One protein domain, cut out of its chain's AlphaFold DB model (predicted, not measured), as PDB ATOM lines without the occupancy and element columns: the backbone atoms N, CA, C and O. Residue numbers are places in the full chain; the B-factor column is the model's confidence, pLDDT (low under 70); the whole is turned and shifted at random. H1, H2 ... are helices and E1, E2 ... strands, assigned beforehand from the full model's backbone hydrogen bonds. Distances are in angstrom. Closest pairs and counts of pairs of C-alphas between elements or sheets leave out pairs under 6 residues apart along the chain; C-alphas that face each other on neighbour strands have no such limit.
ATOM      1  N   CYS A   2     110.241 -61.183 -17.101       70.88
ATOM      2  CA  CYS A   2     110.787 -62.420 -16.515       70.88
ATOM      3  C   CYS A   2     112.316 -62.547 -16.558       70.88
ATOM      4  O   CYS A   2     112.898 -63.018 -15.586       70.88
ATOM      5  N   ASP A   3     112.972 -62.095 -17.628       67.56
ATOM      6  CA  ASP A   3     114.429 -62.236 -17.782       67.56
ATOM      7  C   ASP A   3     115.220 -61.526 -16.673       67.56
ATOM      8  O   ASP A   3     116.250 -62.015 -16.221       67.56
ATOM      9  N   GLU A   4     114.709 -60.393 -16.183       67.00
ATOM     10  CA  GLU A   4     115.323 -59.625 -15.094       67.00
ATOM     11  C   GLU A   4     115.201 -60.357 -13.750       67.00
ATOM     12  O   GLU A   4     116.131 -60.341 -12.948       67.00
ATOM     13  N   ILE A   5     114.078 -61.042 -13.517       68.56
ATOM     14  CA  ILE A   5     113.837 -61.828 -12.298       68.56
ATOM     15  C   ILE A   5     114.679 -63.110 -12.318       68.56
ATOM     16  O   ILE A   5     115.273 -63.467 -11.304       68.56
ATOM     17  N   VAL A   6     114.785 -63.773 -13.474       67.88
ATOM     18  CA  VAL A   6     115.648 -64.952 -13.649       67.88
ATOM     19  C   VAL A   6     117.111 -64.585 -13.438       67.88
ATOM     20  O   VAL A   6     117.807 -65.274 -12.701       67.88
ATOM     21  N   PHE A   7     117.564 -63.464 -14.003       67.94
ATOM     22  CA  PHE A   7     118.929 -62.988 -13.793       67.94
ATOM     23  C   PHE A   7     119.245 -62.762 -12.307       67.94
ATOM     24  O   PHE A   7     120.341 -63.082 -11.854       67.94
ATOM     25  N   LEU A   8     118.289 -62.244 -11.529       64.38
ATOM     26  CA  LEU A   8     118.447 -62.092 -10.078       64.38
ATOM     27  C   LEU A   8     118.466 -63.443  -9.348       64.38
ATOM     28  O   LEU A   8     119.224 -63.601  -8.393       64.38
ATOM     29  N   ALA A   9     117.684 -64.421  -9.813       65.25
ATOM     30  CA  ALA A   9     117.671 -65.784  -9.279       65.25
ATOM     31  C   ALA A   9     119.016 -66.502  -9.451       65.25
ATOM     32  O   ALA A   9     119.419 -67.285  -8.603       65.25
ATOM     33  N   GLU A  10     119.741 -66.227 -10.534       67.06
ATOM     34  CA  GLU A  10     121.040 -66.858 -10.796       67.06
ATOM     35  C   GLU A  10     122.163 -66.360  -9.869       67.06
ATOM     36  O   GLU A  10     123.216 -66.995  -9.779       67.06
ATOM     37  N   GLN A  11     121.971 -65.222  -9.194       68.75
ATOM     38  CA  GLN A  11     123.000 -64.588  -8.362       68.75
ATOM     39  C   GLN A  11     122.904 -64.954  -6.873       68.75
ATOM     40  O   GLN A  11     123.893 -64.798  -6.159       68.75
ATOM     41  N   ASP A  12     121.755 -65.445  -6.407       67.38
ATOM     42  CA  ASP A  12     121.458 -65.667  -4.987       67.38
ATOM     43  C   ASP A  12     120.560 -66.899  -4.789       67.38
ATOM     44  O   ASP A  12     119.942 -67.397  -5.724       67.38
ATOM     45  N   GLU A  13     120.464 -67.404  -3.558       74.75
ATOM     46  CA  GLU A  13     119.578 -68.528  -3.218       74.75
ATOM     47  C   GLU A  13     118.123 -68.048  -3.090       74.75
ATOM     48  O   GLU A  13     117.591 -67.874  -1.992       74.75
ATOM     49  N   PHE A  14     117.479 -67.795  -4.231       81.94
ATOM     50  CA  PHE A  14     116.073 -67.407  -4.297       81.94
ATOM     51  C   PHE A  14     115.171 -68.579  -4.683       81.94
ATOM     52  O   PHE A  14     115.531 -69.467  -5.456       81.94
ATOM     53  N   ARG A  15     113.953 -68.564  -4.140       87.50
ATOM     54  CA  ARG A  15     112.902 -69.537  -4.444       87.50
ATOM     55  C   ARG A  15     111.638 -68.782  -4.812       87.50
ATOM     56  O   ARG A  15     111.140 -68.004  -3.999       87.50
ATOM     57  N   PHE A  16     111.147 -68.965  -6.031       88.75
ATOM     58  CA  PHE A  16     109.906 -68.344  -6.488       88.75
ATOM     59  C   PHE A  16     109.309 -69.098  -7.671       88.75
ATOM     60  O   PHE A  16     109.992 -69.846  -8.371       88.75
ATOM     61  N   ILE A  17     108.029 -68.830  -7.926       90.19
ATOM     62  CA  ILE A  17     107.358 -69.195  -9.170       90.19
ATOM     63  C   ILE A  17     106.819 -67.923  -9.811       90.19
ATOM     64  O   ILE A  17     106.180 -67.109  -9.144       90.19
ATOM     65  N   THR A  18     107.080 -67.735 -11.101       89.69
ATOM     66  CA  THR A  18     106.521 -66.620 -11.872       89.69
ATOM     67  C   THR A  18     105.971 -67.104 -13.206       89.69
ATOM     68  O   THR A  18     106.483 -68.062 -13.784       89.69
ATOM     69  N   ILE A  19     104.904 -66.454 -13.670       87.44
ATOM     70  CA  ILE A  19     104.249 -66.733 -14.948       87.44
ATOM     71  C   ILE A  19     104.625 -65.601 -15.899       87.44
ATOM     72  O   ILE A  19     104.352 -64.430 -15.624       87.44
ATOM     73  N   CYS A  20     105.266 -65.953 -17.004       85.88
ATOM     74  CA  CYS A  20     105.757 -65.007 -17.988       85.88
ATOM     75  C   CYS A  20     104.689 -64.630 -19.017       85.88
ATOM     76  O   CYS A  20     103.644 -65.264 -19.143       85.88
ATOM     77  N   GLU A  21     104.963 -63.561 -19.762       80.12
ATOM     78  CA  GLU A  21     104.055 -62.992 -20.769       80.12
ATOM     79  C   GLU A  21     103.756 -63.969 -21.924       80.12
ATOM     80  O   GLU A  21     102.713 -63.872 -22.568       80.12
ATOM     81  N   ASP A  22     104.651 -64.927 -22.172       81.06
ATOM     82  CA  ASP A  22     104.522 -66.011 -23.151       81.06
ATOM     83  C   ASP A  22     103.858 -67.282 -22.578       81.06
ATOM     84  O   ASP A  22     103.799 -68.306 -23.256       81.06
ATOM     85  N   ASN A  23     103.326 -67.207 -21.352       81.00
ATOM     86  CA  ASN A  23     102.784 -68.312 -20.556       81.00
ATOM     87  C   ASN A  23     103.808 -69.379 -20.134       81.00
ATOM     88  O   ASN A  23     103.402 -70.440 -19.650       81.00
ATOM     89  N   THR A  24     105.110 -69.120 -20.265       85.44
ATOM     90  CA  THR A  24     106.132 -69.972 -19.653       85.44
ATOM     91  C   THR A  24     106.144 -69.727 -18.144       85.44
ATOM     92  O   THR A  24     106.100 -68.584 -17.687       85.44
ATOM     93  N   ILE A  25     106.180 -70.789 -17.345       89.44
ATOM     94  CA  ILE A  25     106.310 -70.697 -15.892       89.44
ATOM     95  C   ILE A  25     107.755 -70.962 -15.506       89.44
ATOM     96  O   ILE A  25     108.333 -71.977 -15.884       89.44
ATOM     97  N   HIS A  26     108.335 -70.052 -14.735       89.94
ATOM     98  CA  HIS A  26     109.674 -70.217 -14.191       89.94
ATOM     99  C   HIS A  26     109.550 -70.606 -12.724       89.94
ATOM    100  O   HIS A  26     109.083 -69.810 -11.910       89.94
ATOM    101  N   LEU A  27     109.972 -71.823 -12.401       89.81
ATOM    102  CA  LEU A  27     110.173 -72.297 -11.039       89.81
ATOM    103  C   LEU A  27     111.663 -72.156 -10.721       89.81
ATOM    104  O   LEU A  27     112.475 -72.960 -11.173       89.81
ATOM    105  N   ALA A  28     112.020 -71.122  -9.968       88.62
ATOM    106  CA  ALA A  28     113.371 -70.957  -9.457       88.62
ATOM    107  C   ALA A  28     113.486 -71.635  -8.092       88.62
ATOM    108  O   ALA A  28     112.672 -71.393  -7.195       88.62
ATOM    109  N   TRP A  29     114.497 -72.484  -7.942       87.31
ATOM    110  CA  TRP A  29     114.824 -73.161  -6.699       87.31
ATOM    111  C   TRP A  29     116.332 -73.120  -6.456       87.31
ATOM    112  O   TRP A  29     117.112 -73.841  -7.089       87.31
ATOM    113  N   ASP A  30     116.738 -72.262  -5.524       85.31
ATOM    114  CA  ASP A  30     118.131 -71.962  -5.218       85.31
ATOM    115  C   ASP A  30     118.866 -71.488  -6.490       85.31
ATOM    116  O   ASP A  30     118.539 -70.437  -7.027       85.31
ATOM    117  N   ARG A  31     119.833 -72.252  -7.014       80.25
ATOM    118  CA  ARG A  31     120.644 -71.862  -8.191       80.25
ATOM    119  C   ARG A  31     120.133 -72.416  -9.519       80.25
ATOM    120  O   ARG A  31     120.865 -72.414 -10.509       80.25
ATOM    121  N   PHE A  32     118.924 -72.960  -9.531       81.00
ATOM    122  CA  PHE A  32     118.359 -73.616 -10.698       81.00
ATOM    123  C   PHE A  32     117.017 -72.998 -11.052       81.00
ATOM    124  O   PHE A  32     116.210 -72.702 -10.175       81.00
ATOM    125  N   THR A  33     116.770 -72.867 -12.350       86.94
ATOM    126  CA  THR A  33     115.478 -72.440 -12.880       86.94
ATOM    127  C   THR A  33     114.942 -73.544 -13.772       86.94
ATOM    128  O   THR A  33     115.612 -73.977 -14.709       86.94
ATOM    129  N   ILE A  34     113.736 -74.006 -13.463       87.75
ATOM    130  CA  ILE A  34     112.998 -74.995 -14.236       87.75
ATOM    131  C   ILE A  34     111.913 -74.256 -15.012       87.75
ATOM    132  O   ILE A  34     111.144 -73.477 -14.443       87.75
ATOM    133  N   TYR A  35     111.853 -74.516 -16.312       89.00
ATOM    134  CA  TYR A  35     110.842 -73.964 -17.201       89.00
ATOM    135  C   TYR A  35     109.715 -74.976 -17.349       89.00
ATOM    136  O   TYR A  35     109.961 -76.122 -17.724       89.00
ATOM    137  N   LEU A  36     108.498 -74.546 -17.042       88.12
ATOM    138  CA  LEU A  36     107.303 -75.371 -17.106       88.12
ATOM    139  C   LEU A  36     106.288 -74.742 -18.054       88.12
ATOM    140  O   LEU A  36     106.047 -73.534 -18.024       88.12
ATOM    141  N   SER A  37     105.642 -75.571 -18.862       88.44
ATOM    142  CA  SER A  37     104.377 -75.204 -19.482       88.44
ATOM    143  C   SER A  37     103.258 -75.172 -18.427       88.44
ATOM    144  O   SER A  37     103.365 -75.796 -17.365       88.44
ATOM    145  N   PRO A  38     102.127 -74.507 -18.703       88.44
ATOM    146  CA  PRO A  38     100.989 -74.530 -17.789       88.44
ATOM    147  C   PRO A  38     100.443 -75.931 -17.503       88.44
ATOM    148  O   PRO A  38     100.010 -76.209 -16.386       88.44
ATOM    149  N   GLN A  39     100.485 -76.833 -18.492       85.19
ATOM    150  CA  GLN A  39     100.073 -78.222 -18.283       85.19
ATOM    151  C   GLN A  39     101.028 -78.952 -17.335       85.19
ATOM    152  O   GLN A  39     100.574 -79.730 -16.501       85.19
ATOM    153  N   GLU A  40     102.330 -78.686 -17.424       87.06
ATOM    154  CA  GLU A  40     103.316 -79.264 -16.508       87.06
ATOM    155  C   GLU A  40     103.167 -78.722 -15.091       87.06
ATOM    156  O   GLU A  40     103.227 -79.508 -14.149       87.06
ATOM    157  N   LEU A  41     102.897 -77.422 -14.927       89.50
ATOM    158  CA  LEU A  41     102.620 -76.842 -13.612       89.50
ATOM    159  C   LEU A  41     101.380 -77.482 -12.969       89.50
ATOM    160  O   LEU A  41     101.441 -77.899 -11.817       89.50
ATOM    161  N   LEU A  42     100.291 -77.647 -13.728       88.44
ATOM    162  CA  LEU A  42      99.091 -78.358 -13.269       88.44
ATOM    163  C   LEU A  42      99.393 -79.816 -12.892       88.44
ATOM    164  O   LEU A  42      98.847 -80.349 -11.929       88.44
ATOM    165  N   SER A  43     100.259 -80.473 -13.661       85.25
ATOM    166  CA  SER A  43     100.686 -81.847 -13.400       85.25
ATOM    167  C   SER A  43     101.491 -81.965 -12.106       85.25
ATOM    168  O   SER A  43     101.308 -82.906 -11.328       85.25
ATOM    169  N   LEU A  44     102.377 -80.996 -11.880       88.25
ATOM    170  CA  LEU A  44     103.188 -80.878 -10.682       88.25
ATOM    171  C   LEU A  44     102.307 -80.616  -9.454       88.25
ATOM    172  O   LEU A  44     102.453 -81.330  -8.467       88.25
ATOM    173  N   ASP A  45     101.350 -79.689  -9.540       90.44
ATOM    174  CA  ASP A  45     100.391 -79.382  -8.467       90.44
ATOM    175  C   ASP A  45      99.624 -80.632  -8.017       90.44
ATOM    176  O   ASP A  45      99.644 -81.002  -6.846       90.44
ATOM    177  N   GLN A  46      99.051 -81.378  -8.966       85.19
ATOM    178  CA  GLN A  46      98.330 -82.621  -8.670       85.19
ATOM    179  C   GLN A  46      99.231 -83.701  -8.052       85.19
ATOM    180  O   GLN A  46      98.787 -84.473  -7.198       85.19
ATOM    181  N   THR A  47     100.490 -83.780  -8.491       84.75
ATOM    182  CA  THR A  47     101.473 -84.724  -7.943       84.75
ATOM    183  C   THR A  47     101.803 -84.375  -6.492       84.75
ATOM    184  O   THR A  47     101.813 -85.262  -5.636       84.75
ATOM    185  N   LEU A  48     102.018 -83.090  -6.199       87.00
ATOM    186  CA  LEU A  48     102.328 -82.598  -4.859       87.00
ATOM    187  C   LEU A  48     101.123 -82.726  -3.915       87.00
ATOM    188  O   LEU A  48     101.287 -83.251  -2.818       87.00
ATOM    189  N   ASP A  49      99.915 -82.365  -4.350       85.50
ATOM    190  CA  ASP A  49      98.683 -82.469  -3.549       85.50
ATOM    191  C   ASP A  49      98.389 -83.919  -3.121       85.50
ATOM    192  O   ASP A  49      98.161 -84.208  -1.944       85.50
ATOM    193  N   ARG A  50      98.507 -84.881  -4.048       78.25
ATOM    194  CA  ARG A  50      98.368 -86.314  -3.720       78.25
ATOM    195  C   ARG A  50      99.446 -86.788  -2.745       78.25
ATOM    196  O   ARG A  50      99.165 -87.564  -1.832       78.25
ATOM    197  N   SER A  51     100.671 -86.316  -2.925       78.62
ATOM    198  CA  SER A  51     101.786 -86.670  -2.048       78.62
ATOM    199  C   SER A  51     101.563 -86.139  -0.623       78.62
ATOM    200  O   SER A  51     101.762 -86.870   0.346       78.62
ATOM    201  N   VAL A  52     101.041 -84.912  -0.484       78.12
ATOM    202  CA  VAL A  52     100.623 -84.320   0.802       78.12
ATOM    203  C   VAL A  52      99.456 -85.093   1.428       78.12
ATOM    204  O   VAL A  52      99.437 -85.302   2.641       78.12
ATOM    205  N   ALA A  53      98.508 -85.574   0.619       76.12
ATOM    206  CA  ALA A  53      97.364 -86.365   1.078       76.12
ATOM    207  C   ALA A  53      97.734 -87.770   1.607       76.12
ATOM    208  O   ALA A  53      96.855 -88.505   2.063       76.12
ATOM    209  N   GLY A  54      99.017 -88.147   1.587       65.56
ATOM    210  CA  GLY A  54      99.507 -89.383   2.196       65.56
ATOM    211  C   GLY A  54      99.393 -90.612   1.299       65.56
ATOM    212  O   GLY A  54      99.455 -91.739   1.797       65.56
ATOM    213  N   PHE A  55      99.257 -90.428  -0.018       59.28
ATOM    214  CA  PHE A  55      99.483 -91.512  -0.972       59.28
ATOM    215  C   PHE A  55     100.996 -91.782  -1.034       59.28
ATOM    216  O   PHE A  55     101.697 -91.230  -1.872       59.28
ATOM    217  N   GLY A  56     101.510 -92.585  -0.093       53.94
ATOM    218  CA  GLY A  56     102.939 -92.901   0.095       53.94
ATOM    219  C   GLY A  56     103.574 -93.762  -1.003       53.94
ATOM    220  O   GLY A  56     104.505 -94.515  -0.734       53.94
ATOM    221  N   GLU A  57     103.055 -93.687  -2.224       60.19
ATOM    222  CA  GLU A  57     103.532 -94.420  -3.390       60.19
ATOM    223  C   GLU A  57     104.151 -93.462  -4.405       60.19
ATOM    224  O   GLU A  57     103.900 -92.257  -4.395       60.19
ATOM    225  N   MET A  58     104.971 -94.012  -5.303       63.97
ATOM    226  CA  MET A  58     105.555 -93.237  -6.385       63.97
ATOM    227  C   MET A  58     104.451 -92.715  -7.311       63.97
ATOM    228  O   MET A  58     103.812 -93.479  -8.042       63.97
ATOM    229  N   VAL A  59     104.233 -91.401  -7.283       62.88
ATOM    230  CA  VAL A  59     103.293 -90.720  -8.176       62.88
ATOM    231  C   VAL A  59     104.059 -90.295  -9.418       62.88
ATOM    232  O   VAL A  59     105.061 -89.584  -9.316       62.88
ATOM    233  N   THR A  60     103.602 -90.747 -10.587       62.34
ATOM    234  CA  THR A  60     104.185 -90.347 -11.869       62.34
ATOM    235  C   THR A  60     103.168 -89.607 -12.714       62.34
ATOM    236  O   THR A  60     102.050 -90.077 -12.939       62.34
ATOM    237  N   SER A  61     103.581 -88.454 -13.215       65.25
ATOM    238  CA  SER A  61     102.918 -87.749 -14.298       65.25
ATOM    239  C   SER A  61     103.909 -87.542 -15.443       65.25
ATOM    240  O   SER A  61     105.101 -87.796 -15.282       65.25
ATOM    241  N   ASN A  62     103.427 -87.105 -16.611       62.78
ATOM    242  CA  ASN A  62     104.205 -87.030 -17.859       62.78
ATOM    243  C   ASN A  62     105.627 -86.441 -17.725       62.78
ATOM    244  O   ASN A  62     106.499 -86.833 -18.498       62.78
ATOM    245  N   ALA A  63     105.869 -85.534 -16.771       62.06
ATOM    246  CA  ALA A  63     107.175 -84.913 -16.539       62.06
ATOM    247  C   ALA A  63     107.669 -84.981 -15.082       62.06
ATOM    248  O   ALA A  63     108.794 -84.553 -14.821       62.06
ATOM    249  N   THR A  64     106.873 -85.513 -14.147       71.06
ATOM    250  CA  THR A  64     107.167 -85.420 -12.711       71.06
ATOM    251  C   THR A  64     107.096 -86.785 -12.042       71.06
ATOM    252  O   THR A  64     106.119 -87.516 -12.200       71.06
ATOM    253  N   VAL A  65     108.119 -87.123 -11.259       71.56
ATOM    254  CA  VAL A  65     108.135 -88.320 -10.411       71.56
ATOM    255  C   VAL A  65     108.360 -87.906  -8.967       71.56
ATOM    256  O   VAL A  65     109.303 -87.182  -8.662       71.56
ATOM    257  N   PHE A  66     107.512 -88.396  -8.072       78.69
ATOM    258  CA  PHE A  66     107.660 -88.215  -6.634       78.69
ATOM    259  C   PHE A  66     107.997 -89.541  -5.954       78.69
ATOM    260  O   PHE A  66     107.387 -90.563  -6.253       78.69
ATOM    261  N   SER A  67     108.936 -89.530  -5.010       79.12
ATOM    262  CA  SER A  67     109.168 -90.644  -4.085       79.12
ATOM    263  C   SER A  67     109.695 -90.134  -2.744       79.12
ATOM    264  O   SER A  67     110.194 -89.013  -2.654       79.12
ATOM    265  N   GLN A  68     109.597 -90.950  -1.698       80.88
ATOM    266  CA  GLN A  68     110.205 -90.669  -0.400       80.88
ATOM    267  C   GLN A  68     111.356 -91.652  -0.156       80.88
ATOM    268  O   GLN A  68     111.189 -92.854  -0.364       80.88
ATOM    269  N   ASP A  69     112.528 -91.153   0.250       79.81
ATOM    270  CA  ASP A  69     113.663 -92.007   0.607       79.81
ATOM    271  C   ASP A  69     113.492 -92.630   2.008       79.81
ATOM    272  O   ASP A  69     112.672 -92.195   2.820       79.81
ATOM    273  N   GLU A  70     114.284 -93.661   2.314       76.94
ATOM    274  CA  GLU A  70     114.224 -94.385   3.598       76.94
ATOM    275  C   GLU A  70     114.570 -93.510   4.820       76.94
ATOM    276  O   GLU A  70     114.322 -93.896   5.961       76.94
ATOM    277  N   VAL A  71     115.157 -92.332   4.590       80.94
ATOM    278  CA  VAL A  71     115.589 -91.375   5.617       80.94
ATOM    279  C   VAL A  71     114.564 -90.236   5.771       80.94
ATOM    280  O   VAL A  71     114.745 -89.348   6.603       80.94
ATOM    281  N   GLY A  72     113.462 -90.277   5.016       80.62
ATOM    282  CA  GLY A  72     112.354 -89.333   5.094       80.62
ATOM    283  C   GLY A  72     112.484 -88.105   4.191       80.62
ATOM    284  O   GLY A  72     111.671 -87.194   4.332       80.62
ATOM    285  N   TRP A  73     113.456 -88.061   3.274       86.31
ATOM    286  CA  TRP A  73     113.553 -86.992   2.275       86.31
ATOM    287  C   TRP A  73     112.578 -87.214   1.132       86.31
ATOM    288  O   TRP A  73     112.334 -88.344   0.709       86.31
ATOM    289  N   PHE A  74     112.095 -86.113   0.574       86.88
ATOM    290  CA  PHE A  74     111.247 -86.121  -0.603       86.88
ATOM    291  C   PHE A  74     112.107 -85.953  -1.851       86.88
ATOM    292  O   PHE A  74     112.877 -85.003  -1.971       86.88
ATOM    293  N   LEU A  75     111.998 -86.896  -2.777       88.75
ATOM    294  CA  LEU A  75     112.649 -86.849  -4.075       88.75
ATOM    295  C   LEU A  75     111.605 -86.440  -5.107       88.75
ATOM    296  O   LEU A  75     110.715 -87.220  -5.447       88.75
ATOM    297  N   LEU A  76     111.723 -85.205  -5.583       88.31
ATOM    298  CA  LEU A  76     110.887 -84.646  -6.631       88.31
ATOM    299  C   LEU A  76     111.721 -84.540  -7.903       88.31
ATOM    300  O   LEU A  76     112.596 -83.686  -8.022       88.31
ATOM    301  N   GLN A  77     111.461 -85.424  -8.852       86.62
ATOM    302  CA  GLN A  77     112.055 -85.359 -10.173       86.62
ATOM    303  C   GLN A  77     111.137 -84.574 -11.103       86.62
ATOM    304  O   GLN A  77     109.958 -84.900 -11.207       86.62
ATOM    305  N   ILE A  78     111.687 -83.578 -11.788       86.50
ATOM    306  CA  ILE A  78     111.029 -82.814 -12.845       86.50
ATOM    307  C   ILE A  78     111.943 -82.916 -14.066       86.50
ATOM    308  O   ILE A  78     113.074 -82.434 -14.035       86.50
ATOM    309  N   TYR A  79     111.486 -83.593 -15.117       83.69
ATOM    310  CA  TYR A  79     112.318 -83.981 -16.260       83.69
ATOM    311  C   TYR A  79     113.563 -84.794 -15.850       83.69
ATOM    312  O   TYR A  79     113.452 -85.877 -15.273       83.69
ATOM    313  N   ASP A  80     114.752 -84.304 -16.186       81.00
ATOM    314  CA  ASP A  80     116.061 -84.864 -15.856       81.00
ATOM    315  C   ASP A  80     116.645 -84.290 -14.555       81.00
ATOM    316  O   ASP A  80     117.703 -84.733 -14.103       81.00
ATOM    317  N   MET A  81     115.947 -83.348 -13.917       83.56
ATOM    318  CA  MET A  81     116.362 -82.744 -12.659       83.56
ATOM    319  C   MET A  81     115.730 -83.464 -11.468       83.56
ATOM    320  O   MET A  81     114.523 -83.674 -11.427       83.56
ATOM    321  N   VAL A  82     116.543 -83.800 -10.463       87.81
ATOM    322  CA  VAL A  82     116.073 -84.384  -9.199       87.81
ATOM    323  C   VAL A  82     116.315 -83.398  -8.066       87.81
ATOM    324  O   VAL A  82     117.458 -83.075  -7.743       87.81
ATOM    325  N   LEU A  83     115.231 -82.954  -7.439       87.94
ATOM    326  CA  LEU A  83     115.247 -82.156  -6.224       87.94
ATOM    327  C   LEU A  83     115.127 -83.081  -5.017       87.94
ATOM    328  O   LEU A  83     114.169 -83.844  -4.888       87.94
ATOM    329  N   ARG A  84     116.109 -83.006  -4.118       89.44
ATOM    330  CA  ARG A  84     116.060 -83.672  -2.816       89.44
ATOM    331  C   ARG A  84     115.646 -82.652  -1.765       89.44
ATOM    332  O   ARG A  84     116.425 -81.766  -1.431       89.44
ATOM    333  N   LEU A  85     114.426 -82.789  -1.270       88.81
ATOM    334  CA  LEU A  85     113.739 -81.797  -0.455       88.81
ATOM    335  C   LEU A  85     113.552 -82.312   0.972       88.81
ATOM    336  O   LEU A  85     113.174 -83.469   1.190       88.81
ATOM    337  N   SER A  86     113.816 -81.444   1.949       90.56
ATOM    338  CA  SER A  86     113.359 -81.675   3.319       90.56
ATOM    339  C   SER A  86     111.827 -81.595   3.378       90.56
ATOM    340  O   SER A  86     111.186 -81.142   2.429       90.56
ATOM    341  N   SER A  87     111.215 -82.006   4.491       87.56
ATOM    342  CA  SER A  87     109.764 -81.853   4.670       87.56
ATOM    343  C   SER A  87     109.305 -80.402   4.550       87.56
ATOM    344  O   SER A  87     108.277 -80.137   3.933       87.56
ATOM    345  N   ASP A  88     110.083 -79.466   5.097       89.69
ATOM    346  CA  ASP A  88     109.761 -78.040   5.052       89.69
ATOM    347  C   ASP A  88     109.871 -77.502   3.620       89.69
ATOM    348  O   ASP A  88     108.983 -76.795   3.148       89.69
ATOM    349  N   ASP A  89     110.919 -77.903   2.893       90.44
ATOM    350  CA  ASP A  89     111.105 -77.537   1.486       90.44
ATOM    351  C   ASP A  89     110.006 -78.118   0.587       90.44
ATOM    352  O   ASP A  89     109.530 -77.454  -0.333       90.44
ATOM    353  N   PHE A  90     109.586 -79.352   0.863       89.31
ATOM    354  CA  PHE A  90     108.511 -80.017   0.139       89.31
ATOM    355  C   PHE A  90     107.163 -79.308   0.339       89.31
ATOM    356  O   PHE A  90     106.434 -79.066  -0.622       89.31
ATOM    357  N   LEU A  91     106.833 -78.922   1.574       90.00
ATOM    358  CA  LEU A  91     105.610 -78.162   1.839       90.00
ATOM    359  C   LEU A  91     105.669 -76.764   1.216       90.00
ATOM    360  O   LEU A  91     104.669 -76.295   0.680       90.00
ATOM    361  N   LEU A  92     106.841 -76.125   1.236       91.38
ATOM    362  CA  LEU A  92     107.050 -74.826   0.604       91.38
ATOM    363  C   LEU A  92     106.841 -74.891  -0.914       91.38
ATOM    364  O   LEU A  92     106.150 -74.040  -1.470       91.38
ATOM    365  N   ILE A  93     107.419 -75.885  -1.598       91.44
ATOM    366  CA  ILE A  93     107.245 -76.008  -3.051       91.44
ATOM    367  C   ILE A  93     105.795 -76.342  -3.415       91.44
ATOM    368  O   ILE A  93     105.277 -75.768  -4.370       91.44
ATOM    369  N   ALA A  94     105.117 -77.189  -2.632       90.88
ATOM    370  CA  ALA A  94     103.698 -77.491  -2.818       90.88
ATOM    371  C   ALA A  94     102.821 -76.238  -2.689       90.88
ATOM    372  O   ALA A  94     101.979 -75.988  -3.549       90.88
ATOM    373  N   ASP A  95     103.062 -75.412  -1.670       92.25
ATOM    374  CA  ASP A  95     102.341 -74.154  -1.469       92.25
ATOM    375  C   ASP A  95     102.571 -73.167  -2.627       92.25
ATOM    376  O   ASP A  95     101.615 -72.649  -3.208       92.25
ATOM    377  N   MET A  96     103.828 -72.960  -3.039       92.62
ATOM    378  CA  MET A  96     104.141 -72.068  -4.163       92.62
ATOM    379  C   MET A  96     103.502 -72.540  -5.473       92.62
ATOM    380  O   MET A  96     102.943 -71.725  -6.211       92.62
ATOM    381  N   VAL A  97     103.569 -73.843  -5.772       92.44
ATOM    382  CA  VAL A  97     102.971 -74.430  -6.981       92.44
ATOM    383  C   VAL A  97     101.452 -74.272  -6.969       92.44
ATOM    384  O   VAL A  97     100.879 -73.874  -7.985       92.44
ATOM    385  N   SER A  98     100.804 -74.500  -5.825       91.38
ATOM    386  CA  SER A  98      99.356 -74.338  -5.683       91.38
ATOM    387  C   SER A  98      98.923 -72.884  -5.903       91.38
ATOM    388  O   SER A  98      98.006 -72.603  -6.682       91.38
ATOM    389  N   GLN A  99      99.643 -71.925  -5.309       90.62
ATOM    390  CA  GLN A  99      99.385 -70.495  -5.498       90.62
ATOM    391  C   GLN A  99      99.609 -70.033  -6.941       90.62
ATOM    392  O   GLN A  99      98.858 -69.190  -7.440       90.62
ATOM    393  N   ALA A 100     100.627 -70.561  -7.623       90.38
ATOM    394  CA  ALA A 100     100.878 -70.258  -9.029       90.38
ATOM    395  C   ALA A 100      99.786 -70.851  -9.931       90.38
ATOM    396  O   ALA A 100      99.277 -70.175 -10.824       90.38
ATOM    397  N   THR A 101      99.364 -72.083  -9.655       91.06
ATOM    398  CA  THR A 101      98.291 -72.762 -10.393       91.06
ATOM    399  C   THR A 101      96.958 -72.022 -10.264       91.06
ATOM    400  O   THR A 101      96.236 -71.879 -11.249       91.06
ATOM    401  N   ALA A 102      96.656 -71.471  -9.084       89.25
ATOM    402  CA  ALA A 102      95.458 -70.665  -8.844       89.25
ATOM    403  C   ALA A 102      95.408 -69.349  -9.650       89.25
ATOM    404  O   ALA A 102      94.337 -68.759  -9.784       89.25
ATOM    405  N   GLN A 103      96.543 -68.885 -10.182       87.31
ATOM    406  CA  GLN A 103      96.634 -67.686 -11.023       87.31
ATOM    407  C   GLN A 103      96.471 -67.987 -12.520       87.31
ATOM    408  O   GLN A 103      96.371 -67.053 -13.318       87.31
ATOM    409  N   LEU A 104      96.444 -69.264 -12.920       85.44
ATOM    410  CA  LEU A 104      96.233 -69.634 -14.317       85.44
ATOM    411  C   LEU A 104      94.790 -69.310 -14.761       85.44
ATOM    412  O   LEU A 104      93.852 -69.471 -13.977       85.44
ATOM    413  N   PRO A 105      94.579 -68.899 -16.027       79.25
ATOM    414  CA  PRO A 105      93.246 -68.697 -16.589       79.25
ATOM    415  C   PRO A 105      92.356 -69.942 -16.448       79.25
ATOM    416  O   PRO A 105      92.796 -71.056 -16.742       79.25
ATOM    417  N   GLU A 106      91.086 -69.750 -16.071       70.12
ATOM    418  CA  GLU A 106      90.117 -70.847 -15.880       70.12
ATOM    419  C   GLU A 106      89.896 -71.694 -17.145       70.12
ATOM    420  O   GLU A 106      89.553 -72.873 -17.046       70.12
ATOM    421  N   ASP A 107      90.146 -71.111 -18.318       68.12
ATOM    422  CA  ASP A 107      89.928 -71.725 -19.629       68.12
ATOM    423  C   ASP A 107      91.027 -72.728 -20.033       68.12
ATOM    424  O   ASP A 107      90.966 -73.316 -21.118       68.12
ATOM    425  N   MET A 108      92.054 -72.937 -19.200       64.56
ATOM    426  CA  MET A 108      93.109 -73.903 -19.506       64.56
ATOM    427  C   MET A 108      92.634 -75.356 -19.349       64.56
ATOM    428  O   MET A 108      92.001 -75.701 -18.346       64.56
ATOM    429  N   PRO A 109      92.982 -76.248 -20.299       59.09
ATOM    430  CA  PRO A 109      92.643 -77.659 -20.201       59.09
ATOM    431  C   PRO A 109      93.329 -78.266 -18.973       59.09
ATOM    432  O   PRO A 109      94.551 -78.403 -18.927       59.09
ATOM    433  N   ARG A 110      92.529 -78.625 -17.967       59.97
ATOM    434  CA  ARG A 110      93.010 -79.332 -16.779       59.97
ATOM    435  C   ARG A 110      93.347 -80.768 -17.155       59.97
ATOM    436  O   ARG A 110      92.550 -81.430 -17.821       59.97
ATOM    437  N   LEU A 111      94.501 -81.251 -16.698       57.16
ATOM    438  CA  LEU A 111      94.836 -82.668 -16.793       57.16
ATOM    439  C   LEU A 111      93.754 -83.479 -16.085       57.16
ATOM    440  O   LEU A 111      93.349 -83.157 -14.962       57.16
ATOM    441  N   THR A 112      93.249 -84.500 -16.771       54.44
ATOM    442  CA  THR A 112      92.260 -85.398 -16.183       54.44
ATOM    443  C   THR A 112      92.997 -86.443 -15.358       54.44
ATOM    444  O   THR A 112      94.134 -86.792 -15.656       54.44
ATOM    445  N   ASN A 113      92.352 -86.999 -14.330       49.53
ATOM    446  CA  ASN A 113      92.972 -88.027 -13.482       49.53
ATOM    447  C   ASN A 113      93.520 -89.243 -14.264       49.53
ATOM    448  O   ASN A 113      94.336 -89.981 -13.723       49.53
ATOM    449  N   SER A 114      93.076 -89.439 -15.509       51.56
ATOM    450  CA  SER A 114      93.521 -90.469 -16.453       51.56
ATOM    451  C   SER A 114      94.982 -90.319 -16.899       51.56
ATOM    452  O   SER A 114      95.572 -91.298 -17.346       51.56
ATOM    453  N   ASP A 115      95.551 -89.115 -16.792       55.28
ATOM    454  CA  ASP A 115      96.889 -88.778 -17.298       55.28
ATOM    455  C   ASP A 115      98.008 -89.049 -16.265       55.28
ATOM    456  O   ASP A 115      99.187 -88.854 -16.553       55.28
ATOM    457  N   ILE A 116      97.650 -89.504 -15.056       52.94
ATOM    458  CA  ILE A 116      98.574 -89.756 -13.939       52.94
ATOM    459  C   ILE A 116      98.516 -91.236 -13.567       52.94
ATOM    460  O   ILE A 116      97.478 -91.737 -13.133       52.94
ATOM    461  N   SER A 117      99.649 -91.926 -13.695       53.94
ATOM    462  CA  SER A 117      99.782 -93.341 -13.342       53.94
ATOM    463  C   SER A 117     100.483 -93.483 -11.993       53.94
ATOM    464  O   SER A 117     101.538 -92.893 -11.757       53.94
ATOM    465  N   VAL A 118      99.902 -94.278 -11.097       52.47
ATOM    466  CA  VAL A 118     100.549 -94.695  -9.848       52.47
ATOM    467  C   VAL A 118     101.151 -96.072 -10.101       52.47
ATOM    468  O   VAL A 118     100.427 -96.998 -10.472       52.47
ATOM    469  N   TYR A 119     102.470 -96.198  -9.969       46.16
ATOM    470  CA  TYR A 119     103.158 -97.476 -10.133       46.16
ATOM    471  C   TYR A 119     103.606 -97.992  -8.767       46.16
ATOM    472  O   TYR A 119     104.434 -97.378  -8.098       46.16
TER     473      TYR A 119
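AT A GLANCE: This is residues 2 to 119 of the 136 residues of an uncharacterized protein of Chloroflexi bacterium (UniProt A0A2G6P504). Two small antiparallel sheets, E1 E2 E3 and E4 E5 E6 E7, stand at an angle to each other, with helices H2 and H3 packed between them. H1 covers the far face of the first sheet, and a long tail after H3 runs over to the edge strand E4 of the second. The printed part has 118 residues, with three named helices and seven named strands in the order H1 E1 E2 E3 H2 E4 E5 E6 E7 H3, a mixed class. It is compact, with a radius of gyration of the C-alphas of 14.0 A and spans of 39 by 36 by 22 A.

HOW THE PARTS SIT: H1, residues 2 to 9, is on the sheet of E1, residues 14 to 19, E2, residues 25 to 30, and E3, residues 32 to 36, at a height of 9.1 A; C-alphas Ala 9 and Ala 28 are the closest of H1 and E2, 6.7 A. This sheet is a meander, each strand the antiparallel neighbour of the one before: N 18 and O 26 are 3.0 A apart, N 27 and O 34 2.9 A. H2, residues 38 to 52, and H3, residues 87 to 101, are on the opposite face from H1, giving three layers, helices on both faces. H3 runs along E1, at 14 degrees on the local plane; C-alphas Ile 17 and Ala 100 are their closest, 6.6 A. H2 and H3 touch at a steep tilt of 40 degrees, opposite ways, closest at C-alphas Leu 48 and Ala 94, 5.7 A. The second meander is E4, residues 59 to 61, E5, residues 64 to 68, E6, residues 74 to 78, and E7, residues 81 to 85, with N 61 and O 64 at 2.9 A, N 67 and O 75 at 2.9 A, and N 76 and O 83 at 2.9 A. H2 and H3 are on the same face of it, two layers, helices on one face. H2 lies over E4 and E5 at a height of 8.6 A, with C-alphas Thr 47 and Val 59 the closest of H2 and E4, 6.3 A. In H1, H2 and H3 every O i to N i+4 pair is within hydrogen-bond range.

IN THESE COORDINATES: H1 begins at C-alpha 2, (110.787, -62.420, -16.515). E1 and E2 span 15.9 A and 16.0 A. H2 and H3 span 21.0 A each, and H3 ends at C-alpha 101, (98.291, -72.762, -10.393).

THE WHOLE: The farthest C-alphas, Glu 21 and Glu 70, are 41.0 A apart. The printed part has no cut and no long link. Residues 102 to 119 hold no named element; residues 117 to 118 pair antiparallel with residues 59 to 60 of E4. The mean pLDDT of the printed part is 78.6, with residues 3 to 12, 54 to 63 and 107 to 119 under 70.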